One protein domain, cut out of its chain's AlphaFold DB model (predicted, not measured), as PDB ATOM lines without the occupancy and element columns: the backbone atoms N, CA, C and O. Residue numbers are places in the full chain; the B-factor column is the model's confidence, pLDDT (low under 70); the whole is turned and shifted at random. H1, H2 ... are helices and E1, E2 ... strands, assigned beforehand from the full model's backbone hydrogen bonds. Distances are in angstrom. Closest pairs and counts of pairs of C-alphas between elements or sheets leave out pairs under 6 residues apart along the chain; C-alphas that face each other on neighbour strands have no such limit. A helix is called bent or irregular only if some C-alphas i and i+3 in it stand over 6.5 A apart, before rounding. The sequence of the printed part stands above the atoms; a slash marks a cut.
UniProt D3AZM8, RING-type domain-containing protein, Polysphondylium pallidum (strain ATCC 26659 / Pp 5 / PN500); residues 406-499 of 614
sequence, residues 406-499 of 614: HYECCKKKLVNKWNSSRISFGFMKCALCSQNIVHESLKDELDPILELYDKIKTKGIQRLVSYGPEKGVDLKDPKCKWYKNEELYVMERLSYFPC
ATOM      1  N   HIS A 406     -11.430  68.370 -98.320       60.56
ATOM      2  CA  HIS A 406     -11.106  69.710 -97.824       60.56
ATOM      3  C   HIS A 406      -9.590  69.905 -97.789       60.56
ATOM      4  O   HIS A 406      -8.851  68.994 -97.403       60.56
ATOM      5  N   TYR A 407      -9.136  71.113 -98.135       65.12
ATOM      6  CA  TYR A 407      -7.720  71.477 -98.080       65.12
ATOM      7  C   TYR A 407      -7.108  71.144 -96.713       65.12
ATOM      8  O   TYR A 407      -6.103  70.440 -96.650       65.12
ATOM      9  N   GLU A 408      -7.774  71.555 -95.632       66.69
ATOM     10  CA  GLU A 408      -7.295  71.344 -94.267       66.69
ATOM     11  C   GLU A 408      -7.252  69.859 -93.877       66.69
ATOM     12  O   GLU A 408      -6.309  69.414 -93.231       66.69
ATOM     13  N   CYS A 409      -8.198  69.040 -94.346       64.75
ATOM     14  CA  CYS A 409      -8.175  67.591 -94.127       64.75
ATOM     15  C   CYS A 409      -6.975  66.925 -94.825       64.75
ATOM     16  O   CYS A 409      -6.314  66.066 -94.235       64.75
ATOM     17  N   CYS A 410      -6.635  67.351 -96.047       70.31
ATOM     18  CA  CYS A 410      -5.415  66.913 -96.730       70.31
ATOM     19  C   CYS A 410      -4.145  67.422 -96.030       70.31
ATOM     20  O   CYS A 410      -3.240  66.629 -95.768       70.31
ATOM     21  N   LYS A 411      -4.096  68.713 -95.678       78.50
ATOM     22  CA  LYS A 411      -2.986  69.368 -94.970       78.50
ATOM     23  C   LYS A 411      -2.687  68.657 -93.649       78.50
ATOM     24  O   LYS A 411      -1.592  68.133 -93.467       78.50
ATOM     25  N   LYS A 412      -3.690  68.512 -92.781       80.50
ATOM     26  CA  LYS A 412      -3.624  67.807 -91.490       80.50
ATOM     27  C   LYS A 412      -3.163  66.356 -91.644       80.50
ATOM     28  O   LYS A 412      -2.332  65.894 -90.865       80.50
ATOM     29  N   LYS A 413      -3.616  65.644 -92.685       82.88
ATOM     30  CA  LYS A 413      -3.144  64.282 -92.997       82.88
ATOM     31  C   LYS A 413      -1.658  64.249 -93.382       82.88
ATOM     32  O   LYS A 413      -0.943  63.354 -92.937       82.88
ATOM     33  N   LEU A 414      -1.186  65.205 -94.185       86.12
ATOM     34  CA  LEU A 414       0.220  65.304 -94.594       86.12
ATOM     35  C   LEU A 414       1.134  65.765 -93.445       86.12
ATOM     36  O   LEU A 414       2.226  65.223 -93.288       86.12
ATOM     37  N   VAL A 415       0.674  66.698 -92.608       87.75
ATOM     38  CA  VAL A 415       1.382  67.193 -91.413       87.75
ATOM     39  C   VAL A 415       1.537  66.096 -90.353       87.75
ATOM     40  O   VAL A 415       2.635  65.927 -89.818       87.75
ATOM     41  N   ASN A 416       0.484  65.305 -90.107       85.56
ATOM     42  CA  ASN A 416       0.487  64.210 -89.125       85.56
ATOM     43  C   ASN A 416       1.327  62.989 -89.550       85.56
ATOM     44  O   ASN A 416       1.707  62.186 -88.700       85.56
ATOM     45  N   LYS A 417       1.656  62.856 -90.842       88.44
ATOM     46  CA  LYS A 417       2.588  61.851 -91.383       88.44
ATOM     47  C   LYS A 417       2.192  60.408 -91.034       88.44
ATOM     48  O   LYS A 417       1.142  59.934 -91.460       88.44
ATOM     49  N   TRP A 418       3.050  59.679 -90.323       86.94
ATOM     50  CA  TRP A 418       2.872  58.271 -89.968       86.94
ATOM     51  C   TRP A 418       2.815  58.114 -88.444       86.94
ATOM     52  O   TRP A 418       3.547  58.774 -87.713       86.94
ATOM     53  N   ASN A 419       1.970  57.199 -87.967       81.38
ATOM     54  CA  ASN A 419       1.700  56.975 -86.544       81.38
ATOM     55  C   ASN A 419       2.512  55.828 -85.908       81.38
ATOM     56  O   ASN A 419       2.363  55.581 -84.719       81.38
ATOM     57  N   SER A 420       3.349  55.113 -86.671       84.12
ATOM     58  CA  SER A 420       4.202  54.031 -86.150       84.12
ATOM     59  C   SER A 420       5.661  54.454 -85.977       84.12
ATOM     60  O   SER A 420       6.116  55.389 -86.628       84.12
ATOM     61  N   SER A 421       6.442  53.698 -85.203       85.31
ATOM     62  CA  SER A 421       7.892  53.913 -85.055       85.31
ATOM     63  C   SER A 421       8.633  53.989 -86.404       85.31
ATOM     64  O   SER A 421       9.485  54.856 -86.618       85.31
ATOM     65  N   ARG A 422       8.280  53.100 -87.342       88.62
ATOM     66  CA  ARG A 422       8.807  53.061 -88.716       88.62
ATOM     67  C   ARG A 422       8.188  54.162 -89.587       88.62
ATOM     68  O   ARG A 422       6.968  54.328 -89.616       88.62
ATOM     69  N   ILE A 423       9.026  54.800 -90.405       91.75
ATOM     70  CA  ILE A 423       8.615  55.703 -91.488       91.75
ATOM     71  C   ILE A 423       7.800  54.922 -92.527       91.75
ATOM     72  O   ILE A 423       8.261  53.917 -93.076       91.75
ATOM     73  N   SER A 424       6.596  55.402 -92.834       90.06
ATOM     74  CA  SER A 424       5.775  54.870 -93.923       90.06
ATOM     75  C   SER A 424       5.061  55.993 -94.670       90.06
ATOM     76  O   SER A 424       4.745  57.028 -94.095       90.06
ATOM     77  N   PHE A 425       4.801  55.781 -95.960       90.19
ATOM     78  CA  PHE A 425       4.242  56.797 -96.858       90.19
ATOM     79  C   PHE A 425       2.772  56.541 -97.232       90.19
ATOM     80  O   PHE A 425       2.241  57.168 -98.140       90.19
ATOM     81  N   GLY A 426       2.077  55.636 -96.531       86.12
ATOM     82  CA  GLY A 426       0.665  55.328 -96.812       86.12
ATOM     83  C   GLY A 426      -0.263  56.545 -96.683       86.12
ATOM     84  O   GLY A 426      -1.223  56.678 -97.437       86.12
ATOM     85  N   PHE A 427       0.070  57.478 -95.788       86.50
ATOM     86  CA  PHE A 427      -0.690  58.708 -95.567       86.50
ATOM     87  C   PHE A 427      -0.725  59.638 -96.795       86.50
ATOM     88  O   PHE A 427      -1.746  60.288 -97.021       86.50
ATOM     89  N   MET A 428       0.315  59.635 -97.644       85.38
ATOM     90  CA  MET A 428       0.365  60.463 -98.859       85.38
ATOM     91  C   MET A 428      -0.606  59.995 -99.954       85.38
ATOM     92  O   MET A 428      -0.743  60.668-100.970       85.38
ATOM     93  N   LYS A 429      -1.256  58.835 -99.793       79.31
ATOM     94  CA  LYS A 429      -2.139  58.250-100.811       79.31
ATOM     95  C   LYS A 429      -3.589  58.691-100.651       79.31
ATOM     96  O   LYS A 429      -4.106  58.791 -99.537       79.31
ATOM     97  N   CYS A 430      -4.266  58.905-101.774       72.25
ATOM     98  CA  CYS A 430      -5.707  59.101-101.850       72.25
ATOM     99  C   CYS A 430      -6.440  57.856-101.328       72.25
ATOM    100  O   CYS A 430      -6.138  56.737-101.746       72.25
ATOM    101  N   ALA A 431      -7.423  58.054-100.446       70.38
ATOM    102  CA  ALA A 431      -8.194  56.965 -99.841       70.38
ATOM    103  C   ALA A 431      -9.070  56.197-100.854       70.38
ATOM    104  O   ALA A 431      -9.413  55.048-100.603       70.38
ATOM    105  N   LEU A 432      -9.404  56.817-101.993       66.69
ATOM    106  CA  LEU A 432     -10.293  56.247-103.011       66.69
ATOM    107  C   LEU A 432      -9.527  55.469-104.093       66.69
ATOM    108  O   LEU A 432      -9.901  54.353-104.433       66.69
ATOM    109  N   CYS A 433      -8.442  56.039-104.634       68.50
ATOM    110  CA  CYS A 433      -7.721  55.474-105.786       68.50
ATOM    111  C   CYS A 433      -6.293  54.979-105.484       68.50
ATOM    112  O   CYS A 433      -5.622  54.479-106.384       68.50
ATOM    113  N   SER A 434      -5.794  55.122-104.248       70.25
ATOM    114  CA  SER A 434      -4.423  54.753-103.830       70.25
ATOM    115  C   SER A 434      -3.257  55.425-104.587       70.25
ATOM    116  O   SER A 434      -2.095  55.102-104.321       70.25
ATOM    117  N   GLN A 435      -3.532  56.373-105.487       74.38
ATOM    118  CA  GLN A 435      -2.529  57.263-106.086       74.38
ATOM    119  C   GLN A 435      -2.037  58.291-105.055       74.38
ATOM    120  O   GLN A 435      -2.711  58.538-104.055       74.38
ATOM    121  N   ASN A 436      -0.871  58.896-105.279       77.69
ATOM    122  CA  ASN A 436      -0.345  59.934-104.389       77.69
ATOM    123  C   ASN A 436      -1.167  61.231-104.507       77.69
ATOM    124  O   ASN A 436      -1.605  61.598-105.595       77.69
ATOM    125  N   ILE A 437      -1.353  61.929-103.387       77.25
ATOM    126  CA  ILE A 437      -1.946  63.269-103.327       77.25
ATOM    127  C   ILE A 437      -0.953  64.256-103.954       77.25
ATOM    128  O   ILE A 437       0.203  64.312-103.540       77.25
ATOM    129  N   VAL A 438      -1.413  65.027-104.940       73.62
ATOM    130  CA  VAL A 438      -0.641  66.075-105.623       73.62
ATOM    131  C   VAL A 438      -1.556  67.280-105.822       73.62
ATOM    132  O   VAL A 438      -2.614  67.150-106.434       73.62
ATOM    133  N   HIS A 439      -1.171  68.440-105.292       73.38
ATOM    134  CA  HIS A 439      -1.868  69.712-105.495       73.38
ATOM    135  C   HIS A 439      -0.921  70.874-105.171       73.38
ATOM    136  O   HIS A 439      -0.230  70.814-104.155       73.38
ATOM    137  N   GLU A 440      -0.915  71.940-105.976       78.00
ATOM    138  CA  GLU A 440       0.035  73.057-105.811       78.00
ATOM    139  C   GLU A 440      -0.109  73.747-104.439       78.00
ATOM    140  O   GLU A 440       0.883  74.067-103.799       78.00
ATOM    141  N   SER A 441      -1.329  73.878-103.903       72.44
ATOM    142  CA  SER A 441      -1.560  74.462-102.564       72.44
ATOM    143  C   SER A 441      -1.072  73.602-101.384       72.44
ATOM    144  O   SER A 441      -1.068  74.084-100.256       72.44
ATOM    145  N   LEU A 442      -0.730  72.326-101.613       78.00
ATOM    146  CA  LEU A 442      -0.200  71.389-100.603       78.00
ATOM    147  C   LEU A 442       1.312  71.153-100.772       78.00
ATOM    148  O   LEU A 442       1.877  70.248-100.160       78.00
ATOM    149  N   LYS A 443       1.966  71.921-101.647       84.19
ATOM    150  CA  LYS A 443       3.377  71.769-102.015       84.19
ATOM    151  C   LYS A 443       4.320  71.956-100.831       84.19
ATOM    152  O   LYS A 443       5.215  71.140-100.647       84.19
ATOM    153  N   ASP A 444       4.040  72.936 -99.972       90.19
ATOM    154  CA  ASP A 444       4.820  73.206 -98.758       90.19
ATOM    155  C   ASP A 444       4.823  72.011 -97.782       90.19
ATOM    156  O   ASP A 444       5.822  71.754 -97.106       90.19
ATOM    157  N   GLU A 445       3.737  71.228 -97.732       89.81
ATOM    158  CA  GLU A 445       3.700  69.958 -97.002       89.81
ATOM    159  C   GLU A 445       4.314  68.791 -97.793       89.81
ATOM    160  O   GLU A 445       4.988  67.943 -97.202       89.81
ATOM    161  N   LEU A 446       4.064  68.710 -99.104       87.38
ATOM    162  CA  LEU A 446       4.458  67.588 -99.962       87.38
ATOM    163  C   LEU A 446       5.963  67.542-100.242       87.38
ATOM    164  O   LEU A 446       6.556  66.470-100.126       87.38
ATOM    165  N   ASP A 447       6.597  68.667-100.568       93.56
ATOM    166  CA  ASP A 447       8.016  68.738-100.930       93.56
ATOM    167  C   ASP A 447       8.948  68.141 -99.851       93.56
ATOM    168  O   ASP A 447       9.751  67.266-100.191       93.56
ATOM    169  N   PRO A 448       8.831  68.459 -98.540       95.25
ATOM    170  CA  PRO A 448       9.647  67.808 -97.507       95.25
ATOM    171  C   PRO A 448       9.291  66.326 -97.263       95.25
ATOM    172  O   PRO A 448      10.107  65.583 -96.712       95.25
ATOM    173  N   ILE A 449       8.102  65.859 -97.666       94.81
ATOM    174  CA  ILE A 449       7.746  64.426 -97.643       94.81
ATOM    175  C   ILE A 449       8.411  63.698 -98.818       94.81
ATOM    176  O   ILE A 449       8.962  62.612 -98.628       94.81
ATOM    177  N   LEU A 450       8.390  64.295-100.012       93.19
ATOM    178  CA  LEU A 450       9.022  63.768-101.222       93.19
ATOM    179  C   LEU A 450      10.551  63.742-101.083       93.19
ATOM    180  O   LEU A 450      11.180  62.727-101.367       93.19
ATOM    181  N   GLU A 451      11.147  64.795-100.523       95.56
ATOM    182  CA  GLU A 451      12.583  64.845-100.241       95.56
ATOM    183  C   GLU A 451      13.008  63.753 -99.233       95.56
ATOM    184  O   GLU A 451      14.058  63.122 -99.384       95.56
ATOM    185  N   LEU A 452      12.168  63.450 -98.232       95.50
ATOM    186  CA  LEU A 452      12.381  62.319 -97.322       95.50
ATOM    187  C   LEU A 452      12.213  60.959 -98.025       95.50
ATOM    188  O   LEU A 452      12.990  60.037 -97.755       95.50
ATOM    189  N   TYR A 453      11.227  60.831 -98.915       95.12
ATOM    190  CA  TYR A 453      10.994  59.632 -99.721       95.12
ATOM    191  C   TYR A 453      12.216  59.313-100.592       95.12
ATOM    192  O   TYR A 453      12.759  58.209-100.498       95.12
ATOM    193  N   ASP A 454      12.734  60.287-101.342       95.12
ATOM    194  CA  ASP A 454      13.905  60.092-102.203       95.12
ATOM    195  C   ASP A 454      15.203  59.867-101.406       95.12
ATOM    196  O   ASP A 454      16.035  59.037-101.796       95.12
ATOM    197  N   LYS A 455      15.363  60.496-100.229       94.44
ATOM    198  CA  LYS A 455      16.462  60.187 -99.289       94.44
ATOM    199  C   LYS A 455      16.434  58.729 -98.817       94.44
ATOM    200  O   LYS A 455      17.492  58.106 -98.698       94.44
ATOM    201  N   ILE A 456      15.249  58.172 -98.551       95.12
ATOM    202  CA  ILE A 456      15.083  56.765 -98.153       95.12
ATOM    203  C   ILE A 456      15.283  55.830 -99.350       95.12
ATOM    204  O   ILE A 456      16.037  54.864 -99.237       95.12
ATOM    205  N   LYS A 457      14.696  56.148-100.508       94.94
ATOM    206  CA  LYS A 457      14.856  55.422-101.777       94.94
ATOM    207  C   LYS A 457      16.323  55.291-102.173       94.94
ATOM    208  O   LYS A 457      16.795  54.179-102.383       94.94
ATOM    209  N   THR A 458      17.074  56.393-102.173       93.44
ATOM    210  CA  THR A 458      18.507  56.405-102.512       93.44
ATOM    211  C   THR A 458      19.323  55.545-101.546       93.44
ATOM    212  O   THR A 458      20.066  54.667-101.985       93.44
ATOM    213  N   LYS A 459      19.146  55.720-100.224       90.94
ATOM    214  CA  LYS A 459      19.826  54.884 -99.214       90.94
ATOM    215  C   LYS A 459      19.448  53.403 -99.325       90.94
ATOM    216  O   LYS A 459      20.294  52.540 -99.095       90.94
ATOM    217  N   GLY A 460      18.190  53.105 -99.636       92.00
ATOM    218  CA  GLY A 460      17.673  51.745 -99.737       92.00
ATOM    219  C   GLY A 460      18.152  51.021-100.991       92.00
ATOM    220  O   GLY A 460      18.601  49.885-100.885       92.00
ATOM    221  N   ILE A 461      18.152  51.689-102.148       92.31
ATOM    222  CA  ILE A 461      18.712  51.157-103.399       92.31
ATOM    223  C   ILE A 461      20.224  50.956-103.245       92.31
ATOM    224  O   ILE A 461      20.729  49.886-103.572       92.31
ATOM    225  N   GLN A 462      20.948  51.910-102.644       88.75
ATOM    226  CA  GLN A 462      22.367  51.725-102.319       88.75
ATOM    227  C   GLN A 462      22.587  50.484-101.436       88.75
ATOM    228  O   GLN A 462      23.515  49.712-101.688       88.75
ATOM    229  N   ARG A 463      21.729  50.249-100.432       88.25
ATOM    230  CA  ARG A 463      21.798  49.045 -99.590       88.25
ATOM    231  C   ARG A 463      21.502  47.771-100.387       88.25
ATOM    232  O   ARG A 463      22.255  46.813-100.251       88.25
ATOM    233  N   LEU A 464      20.468  47.773-101.225       89.75
ATOM    234  CA  LEU A 464      20.054  46.645-102.065       89.75
ATOM    235  C   LEU A 464      21.139  46.243-103.075       89.75
ATOM    236  O   LEU A 464      21.444  45.063-103.203       89.75
ATOM    237  N   VAL A 465      21.776  47.214-103.735       88.50
ATOM    238  CA  VAL A 465      22.916  46.981-104.642       88.50
ATOM    239  C   VAL A 465      24.122  46.391-103.897       88.50
ATOM    240  O   VAL A 465      24.879  45.617-104.476       88.50
ATOM    241  N   SER A 466      24.291  46.730-102.614       83.69
ATOM    242  CA  SER A 466      25.461  46.341-101.815       83.69
ATOM    243  C   SER A 466      25.301  45.006-101.066       83.69
ATOM    244  O   SER A 466      26.277  44.281-100.913       83.69
ATOM    245  N   TYR A 467      24.097  44.670-100.584       81.06
ATOM    246  CA  TYR A 467      23.811  43.418 -99.856       81.06
ATOM    247  C   TYR A 467      23.081  42.360-100.703       81.06
ATOM    248  O   TYR A 467      23.075  41.187-100.331       81.06
ATOM    249  N   GLY A 468      22.462  42.754-101.820       86.00
ATOM    250  CA  GLY A 468      21.437  41.959-102.497       86.00
ATOM    251  C   GLY A 468      20.075  42.011-101.780       86.00
ATOM    252  O   GLY A 468      19.944  42.642-100.728       86.00
ATOM    253  N   PRO A 469      19.034  41.384-102.359       86.38
ATOM    254  CA  PRO A 469      17.764  41.147-101.676       86.38
ATOM    255  C   PRO A 469      17.891  40.024-100.631       86.38
ATOM    256  O   PRO A 469      18.860  39.261-100.609       86.38
ATOM    257  N   GLU A 470      16.873  39.891 -99.784       82.62
ATOM    258  CA  GLU A 470      16.785  38.833 -98.773       82.62
ATOM    259  C   GLU A 470      16.850  37.407 -99.361       82.62
ATOM    260  O   GLU A 470      16.474  37.140-100.508       82.62
ATOM    261  N   LYS A 471      17.299  36.446 -98.543       80.69
ATOM    262  CA  LYS A 471      17.510  35.053 -98.969       80.69
ATOM    263  C   LYS A 471      16.213  34.410 -99.471       80.69
ATOM    264  O   LYS A 471      15.325  34.101 -98.684       80.69
ATOM    265  N   GLY A 472      16.167  34.125-100.773       80.94
ATOM    266  CA  GLY A 472      15.032  33.486-101.446       80.94
ATOM    267  C   GLY A 472      14.215  34.421-102.343       80.94
ATOM    268  O   GLY A 472      13.341  33.936-103.054       80.94
ATOM    269  N   VAL A 473      14.511  35.725-102.362       86.56
ATOM    270  CA  VAL A 473      13.927  36.676-103.318       86.56
ATOM    271  C   VAL A 473      14.880  36.884-104.495       86.56
ATOM    272  O   VAL A 473      16.025  37.280-104.306       86.56
ATOM    273  N   ASP A 474      14.391  36.680-105.719       88.44
ATOM    274  CA  ASP A 474      15.048  37.158-106.941       88.44
ATOM    275  C   ASP A 474      14.187  38.251-107.587       88.44
ATOM    276  O   ASP A 474      13.036  38.024-107.956       88.44
ATOM    277  N   LEU A 475      14.745  39.453-107.740       88.00
ATOM    278  CA  LEU A 475      14.085  40.592-108.392       88.00
ATOM    279  C   LEU A 475      14.032  40.453-109.929       88.00
ATOM    280  O   LEU A 475      13.423  41.285-110.609       88.00
ATOM    281  N   LYS A 476      14.658  39.404-110.482       88.50
ATOM    282  CA  LYS A 476      14.677  39.062-111.912       88.50
ATOM    283  C   LYS A 476      13.664  37.978-112.295       88.50
ATOM    284  O   LYS A 476      13.396  37.842-113.487       88.50
ATOM    285  N   ASP A 477      13.081  37.247-111.339       90.12
ATOM    286  CA  ASP A 477      11.996  36.289-111.610       90.12
ATOM    287  C   ASP A 477      10.689  37.050-111.920       90.12
ATOM    288  O   ASP A 477      10.218  37.795-111.060       90.12
ATOM    289  N   PRO A 478      10.050  36.855-113.094       90.88
ATOM    290  CA  PRO A 478       8.745  37.441-113.409       90.88
ATOM    291  C   PRO A 478       7.603  37.078-112.445       90.88
ATOM    292  O   PRO A 478       6.558  37.722-112.489       90.88
ATOM    293  N   LYS A 479       7.764  36.054-111.594       89.31
ATOM    294  CA  LYS A 479       6.807  35.694-110.530       89.31
ATOM    295  C   LYS A 479       7.026  36.461-109.223       89.31
ATOM    296  O   LYS A 479       6.178  36.397-108.334       89.31
ATOM    297  N   CYS A 480       8.149  37.158-109.076       87.69
ATOM    298  CA  CYS A 480       8.443  37.952-107.891       87.69
ATOM    299  C   CYS A 480       7.540  39.191-107.837       87.69
ATOM    300  O   CYS A 480       7.426  39.922-108.821       87.69
ATOM    301  N   LYS A 481       6.957  39.490-106.665       87.62
ATOM    302  CA  LYS A 481       6.123  40.692-106.449       87.62
ATOM    303  C   LYS A 481       6.840  41.988-106.860       87.62
ATOM    304  O   LYS A 481       6.202  42.939-107.301       87.62
ATOM    305  N   TRP A 482       8.163  42.008-106.720       91.00
ATOM    306  CA  TRP A 482       9.030  43.155-106.985       91.00
ATOM    307  C   TRP A 482       9.847  43.001-108.277       91.00
ATOM    308  O   TRP A 482      10.903  43.619-108.413       91.00
ATOM    309  N   TYR A 483       9.390  42.171-109.223       90.25
ATOM    310  CA  TYR A 483      10.040  41.980-110.523       90.25
ATOM    311  C   TYR A 483      10.324  43.327-111.205       90.25
ATOM    312  O   TYR A 483       9.401  44.080-111.523       90.25
ATOM    313  N   LYS A 484      11.612  43.632-111.413       87.06
ATOM    314  CA  LYS A 484      12.107  44.916-111.957       87.06
ATOM    315  C   LYS A 484      11.633  46.176-111.204       87.06
ATOM    316  O   LYS A 484      11.665  47.265-111.771       87.06
ATOM    317  N   ASN A 485      11.225  46.057-109.940       90.19
ATOM    318  CA  ASN A 485      10.774  47.177-109.111       90.19
ATOM    319  C   ASN A 485      11.523  47.213-107.766       90.19
ATOM    320  O   ASN A 485      10.984  46.906-106.700       90.19
ATOM    321  N   GLU A 486      12.798  47.597-107.849       91.94
ATOM    322  CA  GLU A 486      13.709  47.762-106.709       91.94
ATOM    323  C   GLU A 486      13.195  48.790-105.690       91.94
ATOM    324  O   GLU A 486      13.362  48.607-104.487       91.94
ATOM    325  N   GLU A 487      12.512  49.839-106.151       91.69
ATOM    326  CA  GLU A 487      11.919  50.875-105.301       91.69
ATOM    327  C   GLU A 487      10.796  50.324-104.411       91.69
ATOM    328  O   GLU A 487      10.784  50.575-103.204       91.69
ATOM    329  N   LEU A 488       9.891  49.513-104.971       89.56
ATOM    330  CA  LEU A 488       8.839  48.849-104.198       89.56
ATOM    331  C   LEU A 488       9.423  47.810-103.231       89.56
ATOM    332  O   LEU A 488       8.942  47.707-102.101       89.56
ATOM    333  N   TYR A 489      10.477  47.083-103.629       91.75
ATOM    334  CA  TYR A 489      11.204  46.192-102.715       91.75
ATOM    335  C   TYR A 489      11.764  46.979-101.523       91.75
ATOM    336  O   TYR A 489      11.491  46.641-100.372       91.75
ATOM    337  N   VAL A 490      12.488  48.068-101.797       91.94
ATOM    338  CA  VAL A 490      13.079  48.954-100.788       91.94
ATOM    339  C   VAL A 490      12.020  49.492 -99.827       91.94
ATOM    340  O   VAL A 490      12.172  49.338 -98.616       91.94
ATOM    341  N   MET A 491      10.937  50.077-100.345       90.44
ATOM    342  CA  MET A 491       9.923  50.745 -99.524       90.44
ATOM    343  C   MET A 491       9.068  49.777 -98.696       90.44
ATOM    344  O   MET A 491       8.616  50.145 -97.610       90.44
ATOM    345  N   GLU A 492       8.855  48.539 -99.154       87.69
ATOM    346  CA  GLU A 492       8.133  47.526 -98.376       87.69
ATOM    347  C   GLU A 492       9.047  46.770 -97.397       87.69
ATOM    348  O   GLU A 492       8.724  46.661 -96.205       87.69
ATOM    349  N   ARG A 493      10.188  46.254 -97.875       89.00
ATOM    350  CA  ARG A 493      11.040  45.306 -97.139       89.00
ATOM    351  C   ARG A 493      12.066  45.972 -96.231       89.00
ATOM    352  O   ARG A 493      12.299  45.442 -95.148       89.00
ATOM    353  N   LEU A 494      12.639  47.123 -96.589       90.31
ATOM    354  CA  LEU A 494      13.604  47.813 -95.725       90.31
ATOM    355  C   LEU A 494      12.875  48.740 -94.741       90.31
ATOM    356  O   LEU A 494      11.997  49.512 -95.123       90.31
ATOM    357  N   SER A 495      13.233  48.677 -93.457       90.88
ATOM    358  CA  SER A 495      12.620  49.507 -92.414       90.88
ATOM    359  C   SER A 495      13.522  50.688 -92.064       90.88
ATOM    360  O   SER A 495      14.664  50.509 -91.633       90.88
ATOM    361  N   TYR A 496      12.990  51.899 -92.234       93.00
ATOM    362  CA  TYR A 496      13.650  53.156 -91.887       93.00
ATOM    363  C   TYR A 496      12.908  53.871 -90.759       93.00
ATOM    364  O   TYR A 496      11.682  53.805 -90.675       93.00
ATOM    365  N   PHE A 497      13.661  54.558 -89.905       93.06
ATOM    366  CA  PHE A 497      13.178  55.185 -88.674       93.06
ATOM    367  C   PHE A 497      13.672  56.642 -88.587       93.06
ATOM    368  O   PHE A 497      14.779  56.933 -89.063       93.06
ATOM    369  N   PRO A 498      12.883  57.578 -88.027       93.50
ATOM    370  CA  PRO A 498      13.289  58.971 -87.866       93.50
ATOM    371  C   PRO A 498      14.142  59.125 -86.600       93.50
ATOM    372  O   PRO A 498      13.672  58.852 -85.501       93.50
ATOM    373  N   CYS A 499      15.395  59.574 -86.713       93.75
ATOM    374  CA  CYS A 499      16.211  59.769 -85.513       93.75
ATOM    375  C   CYS A 499      15.748  60.994 -84.712       93.75
ATOM    376  O   CYS A 499      15.805  62.116 -85.212       93.75
TER     377      CYS A 499
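This is residues 406 to 499 of the 614 residues of the protein "RING-type domain-containing protein" of Polysphondylium pallidum (strain ATCC 26659 / Pp 5 / PN500) (UniProt D3AZM8). One long helix, H2, runs along one side of the domain as a spine, with the short helices H1 and H3 packing on separate parts of it. H1 sits by the first part of H2, H3 crosses its later part, and strand E1 leads on from H3; two long stretches without named elements, residues 417 to 439 and 468 to 485, join the helices. The printed part has 94 residues with three named helices and one named strand in the order H1, H2, H3, E1, and its class is mostly helix. It is only just loose, close to compact, with a radius of gyration of the C-alphas of 15.2 A and spans of 44 by 31 by 22 A.

H2 is the longest helix, residues 440 to 467, and measures 38.5 A from C-alpha 440 at (0.035, 73.057, -105.811) to C-alpha 467 at (23.811, 43.418, -99.856). It is irregular, with C-alphas 441 and 444 7.5 A apart, and it has a kink of 49 degrees near residue 447. H1 is residues 407 to 416, 14.2 A long, and begins with C-alpha 407 at (-7.720, 71.477, -98.080). H3 is residues 486 to 493, 10.2 A long. E1 is residues 494 to 498, 13.7 A long, and ends with C-alpha 498 at (13.289, 58.971, -87.866).

H2 touches H1 with residues 442 to 446 alone, and the closest C-alphas are those of Leu 414 and Glu 445, 6.3 A apart. The two run the same way at a shallow tilt of 34 degrees, only just short of steep. H2 touches H3 with residues 457 to 464 alone, and the closest C-alphas are those of Gly 460 and Val 490, 5.5 A apart. Their lines are about perpendicular, at 88 degrees. The closest C-alphas of H2 and E1 are those of Gly 460 and Leu 494, 6.9 A apart. H3 and E1 meet only through their link, and H1 is apart from both. E1 pairs with no named strand. In H1 and H3 every O i to N i+4 pair is within hydrogen-bond range; in H2 20 of 24 are.

The two C-alphas farthest apart are those of His 406 and Lys 471, 45.0 A. The printed part has no cut. The links H1 to H2, 23 residues, and H2 to H3, 18 residues, are long, and the link H3 to E1 is tight. The mean pLDDT of the printed part is 85.5, and residues 406 to 409 and 432 to 433 are under 70.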